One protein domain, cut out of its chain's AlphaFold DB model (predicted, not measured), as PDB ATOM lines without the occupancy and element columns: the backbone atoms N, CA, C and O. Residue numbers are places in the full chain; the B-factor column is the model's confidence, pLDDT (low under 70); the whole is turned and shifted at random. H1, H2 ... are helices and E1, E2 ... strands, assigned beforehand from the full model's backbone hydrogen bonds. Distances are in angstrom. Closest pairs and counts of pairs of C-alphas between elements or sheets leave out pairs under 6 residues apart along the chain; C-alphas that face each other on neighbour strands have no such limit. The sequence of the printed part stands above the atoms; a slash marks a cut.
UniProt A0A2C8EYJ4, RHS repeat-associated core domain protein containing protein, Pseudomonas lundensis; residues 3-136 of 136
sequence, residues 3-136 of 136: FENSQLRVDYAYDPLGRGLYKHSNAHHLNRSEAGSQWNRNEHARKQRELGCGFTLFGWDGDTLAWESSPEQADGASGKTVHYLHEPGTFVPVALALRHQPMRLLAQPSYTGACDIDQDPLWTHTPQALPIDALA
ATOM      1  N   PHE A   3       5.400  30.219  15.470       97.19
ATOM      2  CA  PHE A   3       5.121  31.318  14.550       97.19
ATOM      3  C   PHE A   3       4.551  32.499  15.340       97.19
ATOM      4  O   PHE A   3       3.805  32.292  16.296       97.19
ATOM      5  N   GLU A   4       4.876  33.728  14.950       97.88
ATOM      6  CA  GLU A   4       4.374  34.935  15.609       97.88
ATOM      7  C   GLU A   4       4.295  36.091  14.610       97.88
ATOM      8  O   GLU A   4       5.182  36.262  13.772       97.88
ATOM      9  N   ASN A   5       3.217  36.869  14.683       96.31
ATOM     10  CA  ASN A   5       3.042  38.108  13.931       96.31
ATOM     11  C   ASN A   5       2.457  39.198  14.850       96.31
ATOM     12  O   ASN A   5       2.361  39.014  16.056       96.31
ATOM     13  N   SER A   6       2.050  40.348  14.308       96.06
ATOM     14  CA  SER A   6       1.494  41.444  15.121       96.06
ATOM     15  C   SER A   6       0.131  41.142  15.761       96.06
ATOM     16  O   SER A   6      -0.303  41.879  16.647       96.06
ATOM     17  N   GLN A   7      -0.563  40.091  15.321       95.94
ATOM     18  CA  GLN A   7      -1.927  39.767  15.742       95.94
ATOM     19  C   GLN A   7      -1.991  38.556  16.671       95.94
ATOM     20  O   GLN A   7      -2.812  38.543  17.589       95.94
ATOM     21  N   LEU A   8      -1.155  37.542  16.447       97.69
ATOM     22  CA  LEU A   8      -1.204  36.277  17.169       97.69
ATOM     23  C   LEU A   8       0.137  35.540  17.184       97.69
ATOM     24  O   LEU A   8       1.022  35.755  16.353       97.69
ATOM     25  N   ARG A   9       0.206  34.561  18.082       97.94
ATOM     26  CA  ARG A   9       1.245  33.536  18.158       97.94
ATOM     27  C   ARG A   9       0.646  32.160  17.897       97.94
ATOM     28  O   ARG A   9      -0.482  31.897  18.309       97.94
ATOM     29  N   VAL A  10       1.407  31.266  17.270       98.38
ATOM     30  CA  VAL A  10       1.065  29.846  17.131       98.38
ATOM     31  C   VAL A  10       2.221  28.974  17.597       98.38
ATOM     32  O   VAL A  10       3.351  29.106  17.132       98.38
ATOM     33  N   ASP A  11       1.915  28.062  18.506       98.38
ATOM     34  CA  ASP A  11       2.809  27.048  19.037       98.38
ATOM     35  C   ASP A  11       2.475  25.686  18.419       98.38
ATOM     36  O   ASP A  11       1.314  25.280  18.378       98.38
ATOM     37  N   TYR A  12       3.502  24.977  17.954       98.06
ATOM     38  CA  TYR A  12       3.390  23.637  17.381       98.06
ATOM     39  C   TYR A  12       4.324  22.672  18.103       98.06
ATOM     40  O   TYR A  12       5.502  22.993  18.323       98.06
ATOM     41  N   ALA A  13       3.831  21.466  18.370       97.75
ATOM     42  CA  ALA A  13       4.652  20.336  18.788       97.75
ATOM     43  C   ALA A  13       4.571  19.205  17.771       97.75
ATOM     44  O   ALA A  13       3.539  19.013  17.131       97.75
ATOM     45  N   TYR A  14       5.667  18.463  17.665       97.12
ATOM     46  CA  TYR A  14       5.825  17.344  16.751       97.12
ATOM     47  C   TYR A  14       6.486  16.186  17.489       97.12
ATOM     48  O   TYR A  14       7.224  16.412  18.453       97.12
ATOM     49  N   ASP A  15       6.222  14.965  17.040       94.12
ATOM     50  CA  ASP A  15       6.975  13.790  17.465       94.12
ATOM     51  C   ASP A  15       8.324  13.684  16.709       94.12
ATOM     52  O   ASP A  15       8.590  14.478  15.798       94.12
ATOM     53  N   PRO A  16       9.209  12.729  17.063       95.25
ATOM     54  CA  PRO A  16      10.492  12.549  16.376       95.25
ATOM     55  C   PRO A  16      10.392  12.215  14.880       95.25
ATOM     56  O   PRO A  16      11.383  12.362  14.170       95.25
ATOM     57  N   LEU A  17       9.226  11.772  14.399       93.62
ATOM     58  CA  LEU A  17       8.966  11.476  12.987       93.62
ATOM     59  C   LEU A  17       8.406  12.694  12.234       93.62
ATOM     60  O   LEU A  17       8.123  12.610  11.042       93.62
ATOM     61  N   GLY A  18       8.272  13.844  12.903       94.25
ATOM     62  CA  GLY A  18       7.782  15.084  12.305       94.25
ATOM     63  C   GLY A  18       6.260  15.158  12.190       94.25
ATOM     64  O   GLY A  18       5.745  16.077  11.552       94.25
ATOM     65  N   ARG A  19       5.520  14.239  12.820       95.62
ATOM     66  CA  ARG A  19       4.054  14.267  12.841       95.62
ATOM     67  C   ARG A  19       3.572  15.267  13.882       95.62
ATOM     68  O   ARG A  19       4.098  15.326  14.994       95.62
ATOM     69  N   GLY A  20       2.596  16.095  13.516       96.62
ATOM     70  CA  GLY A  20       2.066  17.133  14.403       96.62
ATOM     71  C   GLY A  20       1.358  16.518  15.606       96.62
ATOM     72  O   GLY A  20       0.502  15.668  15.428       96.62
ATOM     73  N   LEU A  21       1.688  16.949  16.819       96.44
ATOM     74  CA  LEU A  21       1.014  16.527  18.052       96.44
ATOM     75  C   LEU A  21      -0.075  17.521  18.445       96.44
ATOM     76  O   LEU A  21      -1.192  17.134  18.769       96.44
ATOM     77  N   TYR A  22       0.236  18.816  18.386       97.31
ATOM     78  CA  TYR A  22      -0.756  19.865  18.577       97.31
ATOM     79  C   TYR A  22      -0.398  21.141  17.824       97.31
ATOM     80  O   TYR A  22       0.766  21.409  17.507       97.31
ATOM     81  N   LYS A  23      -1.423  21.969  17.628       97.81
ATOM     82  CA  LYS A  23      -1.342  23.377  17.248       97.81
ATOM     83  C   LYS A  23      -2.098  24.202  18.286       97.81
ATOM     84  O   LYS A  23      -3.254  23.916  18.578       97.81
ATOM     85  N   HIS A  24      -1.469  25.244  18.814       97.56
ATOM     86  CA  HIS A  24      -2.089  26.171  19.754       97.56
ATOM     87  C   HIS A  24      -1.873  27.609  19.296       97.56
ATOM     88  O   HIS A  24      -0.755  28.114  19.337       97.56
ATOM     89  N   SER A  25      -2.939  28.273  18.860       96.81
ATOM     90  CA  SER A  25      -2.926  29.684  18.478       96.81
ATOM     91  C   SER A  25      -3.505  30.573  19.579       96.81
ATOM     92  O   SER A  25      -4.487  30.227  20.236       96.81
ATOM     93  N   ASN A  26      -2.885  31.734  19.785       95.81
ATOM     94  CA  ASN A  26      -3.278  32.704  20.797       95.81
ATOM     95  C   ASN A  26      -3.163  34.136  20.259       95.81
ATOM     96  O   ASN A  26      -2.092  34.566  19.832       95.81
ATOM     97  N   ALA A  27      -4.272  34.865  20.287       96.44
ATOM     98  CA  ALA A  27      -4.375  36.256  19.892       96.44
ATOM     99  C   ALA A  27      -3.685  37.170  20.908       96.44
ATOM    100  O   ALA A  27      -3.918  37.070  22.118       96.44
ATOM    101  N   HIS A  28      -2.906  38.130  20.417       94.44
ATOM    102  CA  HIS A  28      -2.330  39.160  21.266       94.44
ATOM    103  C   HIS A  28      -3.426  40.071  21.836       94.44
ATOM    104  O   HIS A  28      -4.288  40.612  21.130       94.44
ATOM    105  N   HIS A  29      -3.370  40.286  23.147       88.56
ATOM    106  CA  HIS A  29      -4.262  41.190  23.852       88.56
ATOM    107  C   HIS A  29      -3.505  41.940  24.941       88.56
ATOM    108  O   HIS A  29      -2.671  41.380  25.647       88.56
ATOM    109  N   LEU A  30      -3.821  43.226  25.049       86.31
ATOM    110  CA  LEU A  30      -3.359  44.093  26.116       86.31
ATOM    111  C   LEU A  30      -4.545  44.342  27.037       86.31
ATOM    112  O   LEU A  30      -5.570  44.867  26.595       86.31
ATOM    113  N   ASN A  31      -4.381  43.976  28.305       87.12
ATOM    114  CA  ASN A  31      -5.366  44.284  29.329       87.12
ATOM    115  C   ASN A  31      -5.453  45.802  29.503       87.12
ATOM    116  O   ASN A  31      -4.432  46.483  29.614       87.12
ATOM    117  N   ARG A  32      -6.674  46.326  29.584       87.69
ATOM    118  CA  ARG A  32      -6.912  47.707  30.010       87.69
ATOM    119  C   ARG A  32      -7.012  47.728  31.529       87.69
ATOM    120  O   ARG A  32      -7.881  47.060  32.086       87.69
ATOM    121  N   SER A  33      -6.130  48.477  32.187       84.88
ATOM    122  CA  SER A  33      -6.100  48.621  33.652       84.88
ATOM    123  C   SER A  33      -7.368  49.273  34.208       84.88
ATOM    124  O   SER A  33      -7.796  48.946  35.307       84.88
ATOM    125  N   GLU A  34      -7.987  50.157  33.428       89.56
ATOM    126  CA  GLU A  34      -9.241  50.850  33.753       89.56
ATOM    127  C   GLU A  34     -10.479  49.947  33.609       89.56
ATOM    128  O   GLU A  34     -11.562  50.292  34.079       89.56
ATOM    129  N   ALA A  35     -10.339  48.790  32.954       84.50
ATOM    130  CA  ALA A  35     -11.427  47.849  32.737       84.50
ATOM    131  C   ALA A  35     -11.391  46.705  33.760       84.50
ATOM    132  O   ALA A  35     -10.332  46.202  34.142       84.50
ATOM    133  N   GLY A  36     -12.573  46.234  34.164       90.25
ATOM    134  CA  GLY A  36     -12.695  45.075  35.046       90.25
ATOM    135  C   GLY A  36     -12.126  43.791  34.426       90.25
ATOM    136  O   GLY A  36     -12.110  43.611  33.206       90.25
ATOM    137  N   SER A  37     -11.708  42.844  35.272       88.06
ATOM    138  CA  SER A  37     -11.096  41.577  34.830       88.06
ATOM    139  C   SER A  37     -11.995  40.748  33.903       88.06
ATOM    140  O   SER A  37     -11.498  40.095  32.989       88.06
ATOM    141  N   GLN A  38     -13.318  40.803  34.093       88.94
ATOM    142  CA  GLN A  38     -14.286  40.161  33.199       88.94
ATOM    143  C   GLN A  38     -14.290  40.785  31.802       88.94
ATOM    144  O   GLN A  38     -14.336  40.059  30.814       88.94
ATOM    145  N   TRP A  39     -14.193  42.113  31.708       89.44
ATOM    146  CA  TRP A  39     -14.175  42.804  30.423       89.44
ATOM    147  C   TRP A  39     -12.933  42.423  29.612       89.44
ATOM    148  O   TRP A  39     -13.062  42.028  28.457       89.44
ATOM    149  N   ASN A  40     -11.747  42.435  30.235       90.88
ATOM    150  CA  ASN A  40     -10.502  42.030  29.569       90.88
ATOM    151  C   ASN A  40     -10.557  40.566  29.088       90.88
ATOM    152  O   ASN A  40     -10.170  40.269  27.959       90.88
ATOM    153  N   ARG A  41     -11.121  39.648  29.890       89.06
ATOM    154  CA  ARG A  41     -11.327  38.250  29.464       89.06
ATOM    155  C   ARG A  41     -12.267  38.133  28.264       89.06
ATOM    156  O   ARG A  41     -11.955  37.407  27.325       89.06
ATOM    157  N   ASN A  42     -13.390  38.850  28.279       90.00
ATOM    158  CA  ASN A  42     -14.357  38.822  27.180       90.00
ATOM    159  C   ASN A  42     -13.762  39.400  25.890       90.00
ATOM    160  O   ASN A  42     -13.989  38.855  24.811       90.00
ATOM    161  N   GLU A  43     -12.965  40.463  26.003       91.50
ATOM    162  CA  GLU A  43     -12.277  41.079  24.872       91.50
ATOM    163  C   GLU A  43     -11.188  40.165  24.292       91.50
ATOM    164  O   GLU A  43     -11.075  40.031  23.071       91.50
ATOM    165  N   HIS A  44     -10.424  39.468  25.140       91.19
ATOM    166  CA  HIS A  44      -9.485  38.445  24.673       91.19
ATOM    167  C   HIS A  44     -10.209  37.294  23.974       91.19
ATOM    168  O   HIS A  44      -9.835  36.935  22.861       91.19
ATOM    169  N   ALA A  45     -11.293  36.775  24.560       89.56
ATOM    170  CA  ALA A  45     -12.096  35.713  23.957       89.56
ATOM    171  C   ALA A  45     -12.708  36.134  22.607       89.56
ATOM    172  O   ALA A  45     -12.757  35.335  21.673       89.56
ATOM    173  N   ARG A  46     -13.131  37.399  22.467       90.25
ATOM    174  CA  ARG A  46     -13.592  37.963  21.189       90.25
ATOM    175  C   ARG A  46     -12.481  37.934  20.140       90.25
ATOM    176  O   ARG A  46     -12.696  37.395  19.059       90.25
ATOM    177  N   LYS A  47     -11.289  38.436  20.474       93.62
ATOM    178  CA  LYS A  47     -10.128  38.413  19.569       93.62
ATOM    179  C   LYS A  47      -9.699  36.998  19.188       93.62
ATOM    180  O   LYS A  47      -9.344  36.769  18.035       93.62
ATOM    181  N   GLN A  48      -9.749  36.056  20.133       93.06
ATOM    182  CA  GLN A  48      -9.476  34.644  19.862       93.06
ATOM    183  C   GLN A  48     -10.408  34.120  18.759       93.06
ATOM    184  O   GLN A  48      -9.926  33.542  17.791       93.06
ATOM    185  N   ARG A  49     -11.718  34.395  18.846       90.44
ATOM    186  CA  ARG A  49     -12.693  33.980  17.822       90.44
ATOM    187  C   ARG A  49     -12.467  34.652  16.472       90.44
ATOM    188  O   ARG A  49     -12.472  33.974  15.452       90.44
ATOM    189  N   GLU A  50     -12.241  35.964  16.460       93.38
ATOM    190  CA  GLU A  50     -12.044  36.731  15.219       93.38
ATOM    191  C   GLU A  50     -10.835  36.260  14.412       93.38
ATOM    192  O   GLU A  50     -10.863  36.288  13.185       93.38
ATOM    193  N   LEU A  51      -9.790  35.796  15.097       94.56
ATOM    194  CA  LEU A  51      -8.574  35.283  14.472       94.56
ATOM    195  C   LEU A  51      -8.579  33.755  14.292       94.56
ATOM    196  O   LEU A  51      -7.578  33.197  13.847       94.56
ATOM    197  N   GLY A  52      -9.674  33.067  14.638       92.06
ATOM    198  CA  GLY A  52      -9.752  31.604  14.578       92.06
ATOM    199  C   GLY A  52      -8.715  30.913  15.471       92.06
ATOM    200  O   GLY A  52      -8.186  29.853  15.126       92.06
ATOM    201  N   CYS A  53      -8.361  31.543  16.590       94.50
ATOM    202  CA  CYS A  53      -7.398  31.008  17.534       94.50
ATOM    203  C   CYS A  53      -8.004  29.898  18.397       94.50
ATOM    204  O   CYS A  53      -9.166  29.960  18.791       94.50
ATOM    205  N   GLY A  54      -7.188  28.908  18.747       94.00
ATOM    206  CA  GLY A  54      -7.622  27.785  19.563       94.00
ATOM    207  C   GLY A  54      -6.550  26.717  19.704       94.00
ATOM    208  O   GLY A  54      -5.406  26.884  19.278       94.00
ATOM    209  N   PHE A  55      -6.938  25.607  20.319       95.19
ATOM    210  CA  PHE A  55      -6.097  24.431  20.474       95.19
ATOM    211  C   PHE A  55      -6.641  23.292  19.613       95.19
ATOM    212  O   PHE A  55      -7.841  23.019  19.625       95.19
ATOM    213  N   THR A  56      -5.754  22.614  18.896       97.25
ATOM    214  CA  THR A  56      -6.064  21.402  18.142       97.25
ATOM    215  C   THR A  56      -5.018  20.357  18.472       97.25
ATOM    216  O   THR A  56      -3.822  20.603  18.320       97.25
ATOM    217  N   LEU A  57      -5.477  19.203  18.931       97.56
ATOM    218  CA  LEU A  57      -4.684  18.006  19.141       97.56
ATOM    219  C   LEU A  57      -4.822  17.097  17.926       97.56
ATOM    220  O   LEU A  57      -5.913  16.991  17.370       97.56
ATOM    221  N   PHE A  58      -3.747  16.412  17.565       97.62
ATOM    222  CA  PHE A  58      -3.733  15.458  16.466       97.62
ATOM    223  C   PHE A  58      -3.326  14.081  16.983       97.62
ATOM    224  O   PHE A  58      -2.384  13.957  17.769       97.62
ATOM    225  N   GLY A  59      -4.034  13.052  16.530       96.06
ATOM    226  CA  GLY A  59      -3.687  11.660  16.776       96.06
ATOM    227  C   GLY A  59      -3.488  10.906  15.475       96.06
ATOM    228  O   GLY A  59      -4.159  11.170  14.478       96.06
ATOM    229  N   TRP A  60      -2.566   9.953  15.509       95.38
ATOM    230  CA  TRP A  60      -2.073   9.240  14.337       95.38
ATOM    231  C   TRP A  60      -2.269   7.737  14.512       95.38
ATOM    232  O   TRP A  60      -2.115   7.222  15.620       95.38
ATOM    233  N   ASP A  61      -2.591   7.057  13.417       92.31
ATOM    234  CA  ASP A  61      -2.562   5.602  13.285       92.31
ATOM    235  C   ASP A  61      -1.449   5.244  12.292       92.31
ATOM    236  O   ASP A  61      -1.554   5.500  11.090       92.31
ATOM    237  N   GLY A  62      -0.316   4.770  12.817       91.19
ATOM    238  CA  GLY A  62       0.927   4.701  12.051       91.19
ATOM    239  C   GLY A  62       1.327   6.085  11.526       91.19
ATOM    240  O   GLY A  62       1.546   7.008  12.310       91.19
ATOM    241  N   ASP A  63       1.403   6.224  10.201       90.75
ATOM    242  CA  ASP A  63       1.748   7.478   9.510       90.75
ATOM    243  C   ASP A  63       0.531   8.249   8.988       90.75
ATOM    244  O   ASP A  63       0.669   9.311   8.379       90.75
ATOM    245  N   THR A  64      -0.672   7.749   9.258       93.12
ATOM    246  CA  THR A  64      -1.918   8.337   8.781       93.12
ATOM    247  C   THR A  64      -2.588   9.120   9.905       93.12
ATOM    248  O   THR A  64      -2.685   8.652  11.041       93.12
ATOM    249  N   LEU A  65      -3.055  10.336   9.611       94.81
ATOM    250  CA  LEU A  65      -3.807  11.129  10.583       94.81
ATOM    251  C   LEU A  65      -5.112  10.394  10.906       94.81
ATOM    252  O   LEU A  65      -5.927  10.172  10.017       94.81
ATOM    253  N   ALA A  66      -5.311  10.022  12.166       95.19
ATOM    254  CA  ALA A  66      -6.493   9.289  12.604       95.19
ATOM    255  C   ALA A  66      -7.596  10.236  13.077       95.19
ATOM    256  O   ALA A  66      -8.777   9.980  12.853       95.19
ATOM    257  N   TRP A  67      -7.227  11.330  13.745       96.62
ATOM    258  CA  TRP A  67      -8.188  12.313  14.226       96.62
ATOM    259  C   TRP A  67      -7.552  13.662  14.557       96.62
ATOM    260  O   TRP A  67      -6.370  13.759  14.892       96.62
ATOM    261  N   GLU A  68      -8.385  14.696  14.542       97.56
ATOM    262  CA  GLU A  68      -8.112  15.992  15.155       97.56
ATOM    263  C   GLU A  68      -9.155  16.292  16.235       97.56
ATOM    264  O   GLU A  68     -10.325  15.936  16.100       97.56
ATOM    265  N   SER A  69      -8.743  16.941  17.321       97.31
ATOM    266  CA  SER A  69      -9.625  17.262  18.442       97.31
ATOM    267  C   SER A  69      -9.377  18.669  18.953       97.31
ATOM    268  O   SER A  69      -8.251  19.023  19.297       97.31
ATOM    269  N   SER A  70     -10.439  19.457  19.089       95.69
ATOM    270  CA  SER A  70     -10.409  20.759  19.757       95.69
ATOM    271  C   SER A  70     -11.162  20.698  21.087       95.69
ATOM    272  O   SER A  70     -12.246  20.105  21.130       95.69
ATOM    273  N   PRO A  71     -10.629  21.313  22.158       92.06
ATOM    274  CA  PRO A  71     -11.274  21.329  23.461       92.06
ATOM    275  C   PRO A  71     -12.535  22.190  23.444       92.06
ATOM    276  O   PRO A  71     -12.831  22.892  22.470       92.06
ATOM    277  N   GLU A  72     -13.254  22.152  24.558       87.69
ATOM    278  CA  GLU A  72     -14.330  23.095  24.825       87.69
ATOM    279  C   GLU A  72     -13.817  24.536  24.758       87.69
ATOM    280  O   GLU A  72     -12.717  24.852  25.226       87.69
ATOM    281  N   GLN A  73     -14.612  25.412  24.151       77.44
ATOM    282  CA  GLN A  73     -14.288  26.831  24.058       77.44
ATOM    283  C   GLN A  73     -15.012  27.614  25.155       77.44
ATOM    284  O   GLN A  73     -16.055  27.212  25.665       77.44
ATOM    285  N   ALA A  74     -14.450  28.768  25.523       69.06
ATOM    286  CA  ALA A  74     -14.955  29.601  26.618       69.06
ATOM    287  C   ALA A  74     -16.379  30.157  26.394       69.06
ATOM    288  O   ALA A  74     -16.966  30.722  27.312       69.06
ATOM    289  N   ASP A  75     -16.923  30.033  25.185       66.38
ATOM    290  CA  ASP A  75     -18.285  30.420  24.817       66.38
ATOM    291  C   ASP A  75     -19.321  29.298  25.014       66.38
ATOM    292  O   ASP A  75     -20.494  29.493  24.698       66.38
ATOM    293  N   GLY A  76     -18.914  28.154  25.568       71.38
ATOM    294  CA  GLY A  76     -19.801  27.028  25.858       71.38
ATOM    295  C   GLY A  76     -19.904  26.003  24.730       71.38
ATOM    296  O   GLY A  76     -20.717  25.086  24.831       71.38
ATOM    297  N   ALA A  77     -19.095  26.112  23.669       80.06
ATOM    298  CA  ALA A  77     -18.992  25.044  22.681       80.06
ATOM    299  C   ALA A  77     -18.351  23.793  23.306       80.06
ATOM    300  O   ALA A  77     -17.258  23.876  23.866       80.06
ATOM    301  N   SER A  78     -18.983  22.629  23.133       85.94
ATOM    302  CA  SER A  78     -18.595  21.334  23.728       85.94
ATOM    303  C   SER A  78     -17.296  20.719  23.183       85.94
ATOM    304  O   SER A  78     -16.980  19.572  23.482       85.94
ATOM    305  N   GLY A  79     -16.526  21.459  22.383       93.00
ATOM    306  CA  GLY A  79     -15.399  20.917  21.636       93.00
ATOM    307  C   GLY A  79     -15.857  19.984  20.515       93.00
ATOM    308  O   GLY A  79     -17.048  19.800  20.262       93.00
ATOM    309  N   LYS A  80     -14.893  19.427  19.786       95.31
ATOM    310  CA  LYS A  80     -15.181  18.492  18.697       95.31
ATOM    311  C   LYS A  80     -13.992  17.597  18.412       95.31
ATOM    312  O   LYS A  80     -12.850  18.007  18.608       95.31
ATOM    313  N   THR A  81     -14.288  16.427  17.876       97.06
ATOM    314  CA  THR A  81     -13.320  15.503  17.304       97.06
ATOM    315  C   THR A  81     -13.769  15.119  15.906       97.06
ATOM    316  O   THR A  81     -14.927  14.756  15.709       97.06
ATOM    317  N   VAL A  82     -12.853  15.179  14.946       97.06
ATOM    318  CA  VAL A  82     -13.037  14.631  13.601       97.06
ATOM    319  C   VAL A  82     -12.114  13.433  13.471       97.06
ATOM    320  O   VAL A  82     -10.915  13.565  13.690       97.06
ATOM    321  N   HIS A  83     -12.668  12.277  13.129       96.56
ATOM    322  CA  HIS A  83     -11.925  11.072  12.794       96.56
ATOM    323  C   HIS A  83     -11.834  10.932  11.277       96.56
ATOM    324  O   HIS A  83     -12.822  11.149  10.575       96.56
ATOM    325  N   TYR A  84     -10.666  10.535  10.789       95.94
ATOM    326  CA  TYR A  84     -10.400  10.302   9.378       95.94
ATOM    327  C   TYR A  84     -10.274   8.802   9.131       95.94
ATOM    328  O   TYR A  84      -9.476   8.127   9.781       95.94
ATOM    329  N   LEU A  85     -11.043   8.286   8.175       94.19
ATOM    330  CA  LEU A  85     -10.924   6.910   7.712       94.19
ATOM    331  C   LEU A  85     -10.270   6.891   6.335       94.19
ATOM    332  O   LEU A  85     -10.674   7.637   5.443       94.19
ATOM    333  N   HIS A  86      -9.294   6.008   6.166       95.25
ATOM    334  CA  HIS A  86      -8.544   5.850   4.927       95.25
ATOM    335  C   HIS A  86      -8.654   4.413   4.421       95.25
ATOM    336  O   HIS A  86      -8.905   3.494   5.208       95.25
ATOM    337  N   GLU A  87      -8.460   4.201   3.118       94.44
ATOM    338  CA  GLU A  87      -8.329   2.837   2.602       94.44
ATOM    339  C   GLU A  87      -7.097   2.156   3.225       94.44
ATOM    340  O   GLU A  87      -6.069   2.817   3.428       94.44
ATOM    341  N   PRO A  88      -7.148   0.840   3.498       91.25
ATOM    342  CA  PRO A  88      -6.043   0.131   4.134       91.25
ATOM    343  C   PRO A  88      -4.708   0.320   3.399       91.25
ATOM    344  O   PRO A  88      -4.587   0.005   2.218       91.25
ATOM    345  N   GLY A  89      -3.692   0.805   4.118       88.50
ATOM    346  CA  GLY A  89      -2.340   0.986   3.582       88.50
ATOM    347  C   GLY A  89      -2.178   2.156   2.606       88.50
ATOM    348  O   GLY A  89      -1.167   2.215   1.907       88.50
ATOM    349  N   THR A  90      -3.141   3.081   2.537       90.44
ATOM    350  CA  THR A  90      -3.068   4.258   1.661       90.44
ATOM    351  C   THR A  90      -3.392   5.558   2.410       90.44
ATOM    352  O   THR A  90      -3.834   5.545   3.556       90.44
ATOM    353  N   PHE A  91      -3.209   6.690   1.723       90.25
ATOM    354  CA  PHE A  91      -3.642   8.019   2.172       90.25
ATOM    355  C   PHE A  91      -4.947   8.478   1.498       90.25
ATOM    356  O   PHE A  91      -5.262   9.665   1.515       90.25
ATOM    357  N   VAL A  92      -5.697   7.565   0.869       93.75
ATOM    358  CA  VAL A  92      -6.974   7.881   0.213       93.75
ATOM    359  C   VAL A  92      -8.058   8.008   1.289       93.75
ATOM    360  O   VAL A  92      -8.354   7.006   1.945       93.75
ATOM    361  N   PRO A  93      -8.644   9.202   1.511       91.31
ATOM    362  CA  PRO A  93      -9.708   9.367   2.492       91.31
ATOM    363  C   PRO A  93     -11.002   8.734   1.974       91.31
ATOM    364  O   PRO A  93     -11.410   8.969   0.838       91.31
ATOM    365  N   VAL A  94     -11.653   7.948   2.826       95.44
ATOM    366  CA  VAL A  94     -12.907   7.245   2.520       95.44
ATOM    367  C   VAL A  94     -14.088   7.902   3.219       95.44
ATOM    368  O   VAL A  94     -15.165   7.985   2.638       95.44
ATOM    369  N   ALA A  95     -13.898   8.348   4.463       95.12
ATOM    370  CA  ALA A  95     -14.953   8.974   5.249       95.12
ATOM    371  C   ALA A  95     -14.392   9.849   6.375       95.12
ATOM    372  O   ALA A  95     -13.255   9.670   6.831       95.12
ATOM    373  N   LEU A  96     -15.235  10.755   6.861       95.75
ATOM    374  CA  LEU A  96     -14.997  11.589   8.031       95.75
ATOM    375  C   LEU A  96     -16.104  11.357   9.058       95.75
ATOM    376  O   LEU A  96     -17.286  11.460   8.741       95.75
ATOM    377  N   ALA A  97     -15.726  11.090  10.305       95.94
ATOM    378  CA  ALA A  97     -16.667  10.917  11.410       95.94
ATOM    379  C   ALA A  97     -16.529  12.057  12.426       95.94
ATOM    380  O   ALA A  97     -15.453  12.280  12.976       95.94
ATOM    381  N   LEU A  98     -17.622  12.769  12.699       96.25
ATOM    382  CA  LEU A  98     -17.662  13.896  13.633       96.25
ATOM    383  C   LEU A  98     -18.236  13.479  14.989       96.25
ATOM    384  O   LEU A  98     -19.229  12.755  15.070       96.25
ATOM    385  N   ARG A  99     -17.641  14.013  16.057       94.94
ATOM    386  CA  ARG A  99     -18.141  13.944  17.433       94.94
ATOM    387  C   ARG A  99     -18.090  15.326  18.081       94.94
ATOM    388  O   ARG A  99     -17.042  15.964  18.059       94.94
ATOM    389  N   HIS A 100     -19.165  15.775  18.719       94.69
ATOM    390  CA  HIS A 100     -19.260  17.034  19.474       94.69
ATOM    391  C   HIS A 100     -18.730  16.870  20.902       94.69
ATOM    392  O   HIS A 100     -19.384  17.204  21.887       94.69
ATOM    393  N   GLN A 101     -17.542  16.284  21.009       93.44
ATOM    394  CA  GLN A 101     -16.828  16.099  22.260       93.44
ATOM    395  C   GLN A 101     -15.325  16.046  21.961       93.44
ATOM    396  O   GLN A 101     -14.937  15.454  20.945       93.44
ATOM    397  N   PRO A 102     -14.459  16.611  22.817       94.12
ATOM    398  CA  PRO A 102     -13.020  16.427  22.695       94.12
ATOM    399  C   PRO A 102     -12.606  14.970  22.927       94.12
ATOM    400  O   PRO A 102     -13.250  14.218  23.667       94.12
ATOM    401  N   MET A 103     -11.479  14.585  22.336       93.38
ATOM    402  CA  MET A 103     -10.820  13.315  22.620       93.38
ATOM    403  C   MET A 103     -10.381  13.245  24.079       93.38
ATOM    404  O   MET A 103      -9.696  14.137  24.585       93.38
ATOM    405  N   ARG A 104     -10.742  12.150  24.755       89.00
ATOM    406  CA  ARG A 104     -10.291  11.869  26.119       89.00
ATOM    407  C   ARG A 104      -8.964  11.122  26.062       89.00
ATOM    408  O   ARG A 104      -8.937   9.946  25.712       89.00
ATOM    409  N   LEU A 105      -7.883  11.804  26.419       88.38
ATOM    410  CA  LEU A 105      -6.569  11.178  26.546       88.38
ATOM    411  C   LEU A 105      -6.430  10.472  27.895       88.38
ATOM    412  O   LEU A 105      -6.987  10.918  28.900       88.38
ATOM    413  N   LEU A 106      -5.652   9.393  27.908       88.06
ATOM    414  CA  LEU A 106      -5.194   8.779  29.147       88.06
ATOM    415  C   LEU A 106      -4.140   9.665  29.811       88.06
ATOM    416  O   LEU A 106      -3.357  10.339  29.138       88.06
ATOM    417  N   ALA A 107      -4.135   9.665  31.142       83.81
ATOM    418  CA  ALA A 107      -3.078  10.313  31.900       83.81
ATOM    419  C   ALA A 107      -1.739   9.626  31.603       83.81
ATOM    420  O   ALA A 107      -1.682   8.402  31.481       83.81
ATOM    421  N   GLN A 108      -0.667  10.411  31.507       82.75
ATOM    422  CA  GLN A 108       0.671   9.837  31.433       82.75
ATOM    423  C   GLN A 108       0.990   9.111  32.750       82.75
ATOM    424  O   GLN A 108       0.738   9.682  33.818       82.75
ATOM    425  N   PRO A 109       1.537   7.884  32.698       82.06
ATOM    426  CA  PRO A 109       1.977   7.185  33.897       82.06
ATOM    427  C   PRO A 109       3.164   7.913  34.539       82.06
ATOM    428  O   PRO A 109       3.904   8.650  33.880       82.06
ATOM    429  N   SER A 110       3.367   7.701  35.843       79.62
ATOM    430  CA  SER A 110       4.580   8.184  36.505       79.62
ATOM    431  C   SER A 110       5.768   7.315  36.108       79.62
ATOM    432  O   SER A 110       5.739   6.100  36.283       79.62
ATOM    433  N   TYR A 111       6.848   7.942  35.646       80.31
ATOM    434  CA  TYR A 111       8.113   7.263  35.347       80.31
ATOM    435  C   TYR A 111       9.092   7.277  36.535       80.31
ATOM    436  O   TYR A 111      10.288   7.039  36.372       80.31
ATOM    437  N   THR A 112       8.616   7.602  37.742       84.19
ATOM    438  CA  THR A 112       9.436   7.570  38.957       84.19
ATOM    439  C   THR A 112       9.500   6.151  39.518       84.19
ATOM    440  O   THR A 112       8.534   5.682  40.114       84.19
ATOM    441  N   GLY A 113      10.649   5.491  39.388       83.38
ATOM    442  CA  GLY A 113      10.847   4.132  39.897       83.38
ATOM    443  C   GLY A 113      10.514   3.053  38.866       83.38
ATOM    444  O   GLY A 113      10.564   3.298  37.663       83.38
ATOM    445  N   ALA A 114      10.250   1.833  39.338       84.38
ATOM    446  CA  ALA A 114       9.893   0.724  38.460       84.38
ATOM    447  C   ALA A 114       8.489   0.932  37.875       84.38
ATOM    448  O   ALA A 114       7.591   1.407  38.566       84.38
ATOM    449  N   CYS A 115       8.315   0.553  36.609       81.50
ATOM    450  CA  CYS A 115       7.002   0.532  35.978       81.50
ATOM    451  C   CYS A 115       6.128  -0.530  36.658       81.50
ATOM    452  O   CYS A 115       6.516  -1.699  36.703       81.50
ATOM    453  N   ASP A 116       4.973  -0.117  37.175       87.12
ATOM    454  CA  ASP A 116       3.940  -1.008  37.700       87.12
ATOM    455  C   ASP A 116       2.816  -1.127  36.663       87.12
ATOM    456  O   ASP A 116       1.996  -0.218  36.506       87.12
ATOM    457  N   ILE A 117       2.815  -2.236  35.919       88.25
ATOM    458  CA  ILE A 117       1.879  -2.475  34.812       88.25
ATOM    459  C   ILE A 117       0.422  -2.532  35.287       88.25
ATOM    460  O   ILE A 117      -0.476  -2.129  34.551       88.25
ATOM    461  N   ASP A 118       0.195  -2.962  36.531       89.25
ATOM    462  CA  ASP A 118      -1.140  -3.103  37.116       89.25
ATOM    463  C   ASP A 118      -1.732  -1.750  37.539       89.25
ATOM    464  O   ASP A 118      -2.917  -1.666  37.864       89.25
ATOM    465  N   GLN A 119      -0.923  -0.685  37.537       85.00
ATOM    466  CA  GLN A 119      -1.331   0.694  37.832       85.00
ATOM    467  C   GLN A 119      -1.206   1.627  36.622       85.00
ATOM    468  O   GLN A 119      -1.598   2.794  36.698       85.00
ATOM    469  N   ASP A 120      -0.661   1.148  35.503       87.25
ATOM    470  CA  ASP A 120      -0.486   1.960  34.306       87.25
ATOM    471  C   ASP A 120      -1.837   2.119  33.575       87.25
ATOM    472  O   ASP A 120      -2.452   1.122  33.166       87.25
ATOM    473  N   PRO A 121      -2.329   3.359  33.373       87.69
ATOM    474  CA  PRO A 121      -3.576   3.616  32.655       87.69
ATOM    475  C   PRO A 121      -3.610   3.032  31.242       87.69
ATOM    476  O   PRO A 121      -4.693   2.748  30.740       87.69
ATOM    477  N   LEU A 122      -2.457   2.850  30.592       86.44
ATOM    478  CA  LEU A 122      -2.382   2.260  29.257       86.44
ATOM    479  C   LEU A 122      -2.786   0.778  29.251       86.44
ATOM    480  O   LEU A 122      -3.380   0.316  28.281       86.44
ATOM    481  N   TRP A 123      -2.475   0.049  30.324       87.56
ATOM    482  CA  TRP A 123      -2.716  -1.394  30.442       87.56
ATOM    483  C   TRP A 123      -4.013  -1.723  31.177       87.56
ATOM    484  O   TRP A 123      -4.641  -2.745  30.916       87.56
ATOM    485  N   THR A 124      -4.429  -0.844  32.086       89.94
ATOM    486  CA  THR A 124      -5.613  -1.044  32.933       89.94
ATOM    487  C   THR A 124      -6.895  -0.473  32.327       89.94
ATOM    488  O   THR A 124      -7.996  -0.838  32.746       89.94
ATOM    489  N   HIS A 125      -6.792   0.419  31.336       88.12
ATOM    490  CA  HIS A 125      -7.954   1.001  30.674       88.12
ATOM    491  C   HIS A 125      -8.435   0.149  29.500       88.12
ATOM    492  O   HIS A 125      -7.723  -0.035  28.517       88.12
ATOM    493  N   THR A 126      -9.705  -0.256  29.535       89.00
ATOM    494  CA  THR A 126     -10.393  -0.798  28.359       89.00
ATOM    495  C   THR A 126     -11.001   0.347  27.544       89.00
ATOM    496  O   THR A 126     -11.916   1.015  28.043       89.00
ATOM    497  N   PRO A 127     -10.552   0.582  26.295       84.81
ATOM    498  CA  PRO A 127     -11.133   1.608  25.441       84.81
ATOM    499  C   PRO A 127     -12.611   1.314  25.176       84.81
ATOM    500  O   PRO A 127     -12.977   0.205  24.791       84.81
ATOM    501  N   GLN A 128     -13.466   2.321  25.345       87.38
ATOM    502  CA  GLN A 128     -14.881   2.234  24.994       87.38
ATOM    503  C   GLN A 128     -15.141   3.046  23.727       87.38
ATOM    504  O   GLN A 128     -14.856   4.244  23.686       87.38
ATOM    505  N   ALA A 129     -15.718   2.405  22.711       86.62
ATOM    506  CA  ALA A 129     -16.181   3.104  21.521       86.62
ATOM    507  C   ALA A 129     -17.341   4.040  21.890       86.62
ATOM    508  O   ALA A 129     -18.343   3.614  22.468       86.62
ATOM    509  N   LEU A 130     -17.188   5.323  21.566       88.69
ATOM    510  CA  LEU A 130     -18.217   6.336  21.773       88.69
ATOM    511  C   LEU A 130     -19.024   6.528  20.480       88.69
ATOM    512  O   LEU A 130     -18.461   6.363  19.394       88.69
ATOM    513  N   PRO A 131     -20.315   6.897  20.566       92.00
ATOM    514  CA  PRO A 131     -21.120   7.193  19.388       92.00
ATOM    515  C   PRO A 131     -20.516   8.311  18.528       92.00
ATOM    516  O   PRO A 131     -19.851   9.222  19.037       92.00
ATOM    517  N   ILE A 132     -20.776   8.215  17.225       93.75
ATOM    518  CA  ILE A 132     -20.450   9.221  16.213       93.75
ATOM    519  C   ILE A 132     -21.723  10.023  15.928       93.75
ATOM    520  O   ILE A 132     -22.793   9.433  15.788       93.75
ATOM    521  N   ASP A 133     -21.608  11.347  15.829       94.81
ATOM    522  CA  ASP A 133     -22.758  12.233  15.604       94.81
ATOM    523  C   ASP A 133     -23.081  12.406  14.116       94.81
ATOM    524  O   ASP A 133     -24.237  12.600  13.748       94.81
ATOM    525  N   ALA A 134     -22.063  12.348  13.255       94.75
ATOM    526  CA  ALA A 134     -22.229  12.406  11.808       94.75
ATOM    527  C   ALA A 134     -21.109  11.653  11.083       94.75
ATOM    528  O   ALA A 134     -19.971  11.623  11.548       94.75
ATOM    529  N   LEU A 135     -21.443  11.093   9.922       94.62
ATOM    530  CA  LEU A 135     -20.515  10.461   8.990       94.62
ATOM    531  C   LEU A 135     -20.712  11.110   7.616       94.62
ATOM    532  O   LEU A 135     -21.859  11.261   7.185       94.62
ATOM    533  N   ALA A 136     -19.622  11.508   6.967       85.19
ATOM    534  CA  ALA A 136     -19.611  12.139   5.648       85.19
ATOM    535  C   ALA A 136     -18.582  11.481   4.728       85.19
ATOM    536  O   ALA A 136     -17.544  11.013   5.256       85.19
TER     537      ALA A 136
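Overview. This is residues 3 to 136 of the 136 residues of the protein "RHS repeat-associated core domain protein containing protein" of Pseudomonas lundensis (UniProt A0A2C8EYJ4). A single, twisted sheet of six strands makes the body, with H1 past the end of E2 at one end and a long arm leading away to the short helix H2 at the other. Residues 33 to 38 stick out before and into H1, residues 111 to 116 stick out of the arm, and the last stretch comes back to pair beside E6. The printed part has 134 residues, in the order E1 E2 H1 E3 E4 E5 E6 H2; the sheet runs E1 - E2 - E3 - E4 - E5 - E6, all antiparallel. The class is mixed, helices and strands, though under half of the residues are in named elements. The whole is loose, with a radius of gyration of the C-alphas of 18.8 A and spans of 54 by 45 by 30 A.

Arrangement. Edge strand E1, residues 8 to 14, forms a hairpin with E2, residues 20 to 27; N 11 and O 24 are within hydrogen-bond range at 2.8 A. Residues 3 to 4 pair antiparallel with residues 9 to 10 of E1. H1, residues 37 to 50, only grazes the sheet with its residues 44 to 50; the closest C-alphas of E2 and H1 are those of Ala 27 and Gln 48, 5.3 A apart. Every O i to N i+4 pair of H1 is within hydrogen-bond range. E3, residues 55 to 61, is antiparallel to E2, with N 56 and O 23 at 2.8 A. Its pairing is staggered: residues 55 to 57 pair with E2 and residues 57 to 61 with E4, residues 64 to 70. E3 and E4 are a hairpin, with N 59 and O 67 at 2.9 A. E4 and E5, residues 80 to 86, are another, with N 82 and O 68 at 2.9 A. E5 and edge strand E6, residues 93 to 99, are a hairpin too, with N 83 and O 97 at 2.8 A. E3 E4 E5 E6 is a meander, each strand the antiparallel neighbour of the one before. H2, residues 121 to 124, is not on the sheet and is too short for an O i to N i+4 pair. Residues 134 to 135 pair antiparallel with residues 97 to 98 of E6.

Along the chain. E1 begins at C-alpha 8, (-1.204, 36.277, 17.169), and is 20.2 A long; E2 is 20.9 A and H1 20.2 A. E3 is 20.5 A, E4 18.6 A, E5 19.8 A and E6 17.8 A. E6 ends at C-alpha 99, (-18.141, 13.944, 17.433). H2 ends at C-alpha 124, (-5.613, -1.044, 32.933).

Size, cuts and confidence. The C-alphas of Glu 34 and Pro 88, the two farthest apart, are 58.8 A apart. The printed part has no cut. The link E6 to H2 is long, with 21 residues. Mean pLDDT of the printed part is 91.3; residues 74 to 75 are under 70.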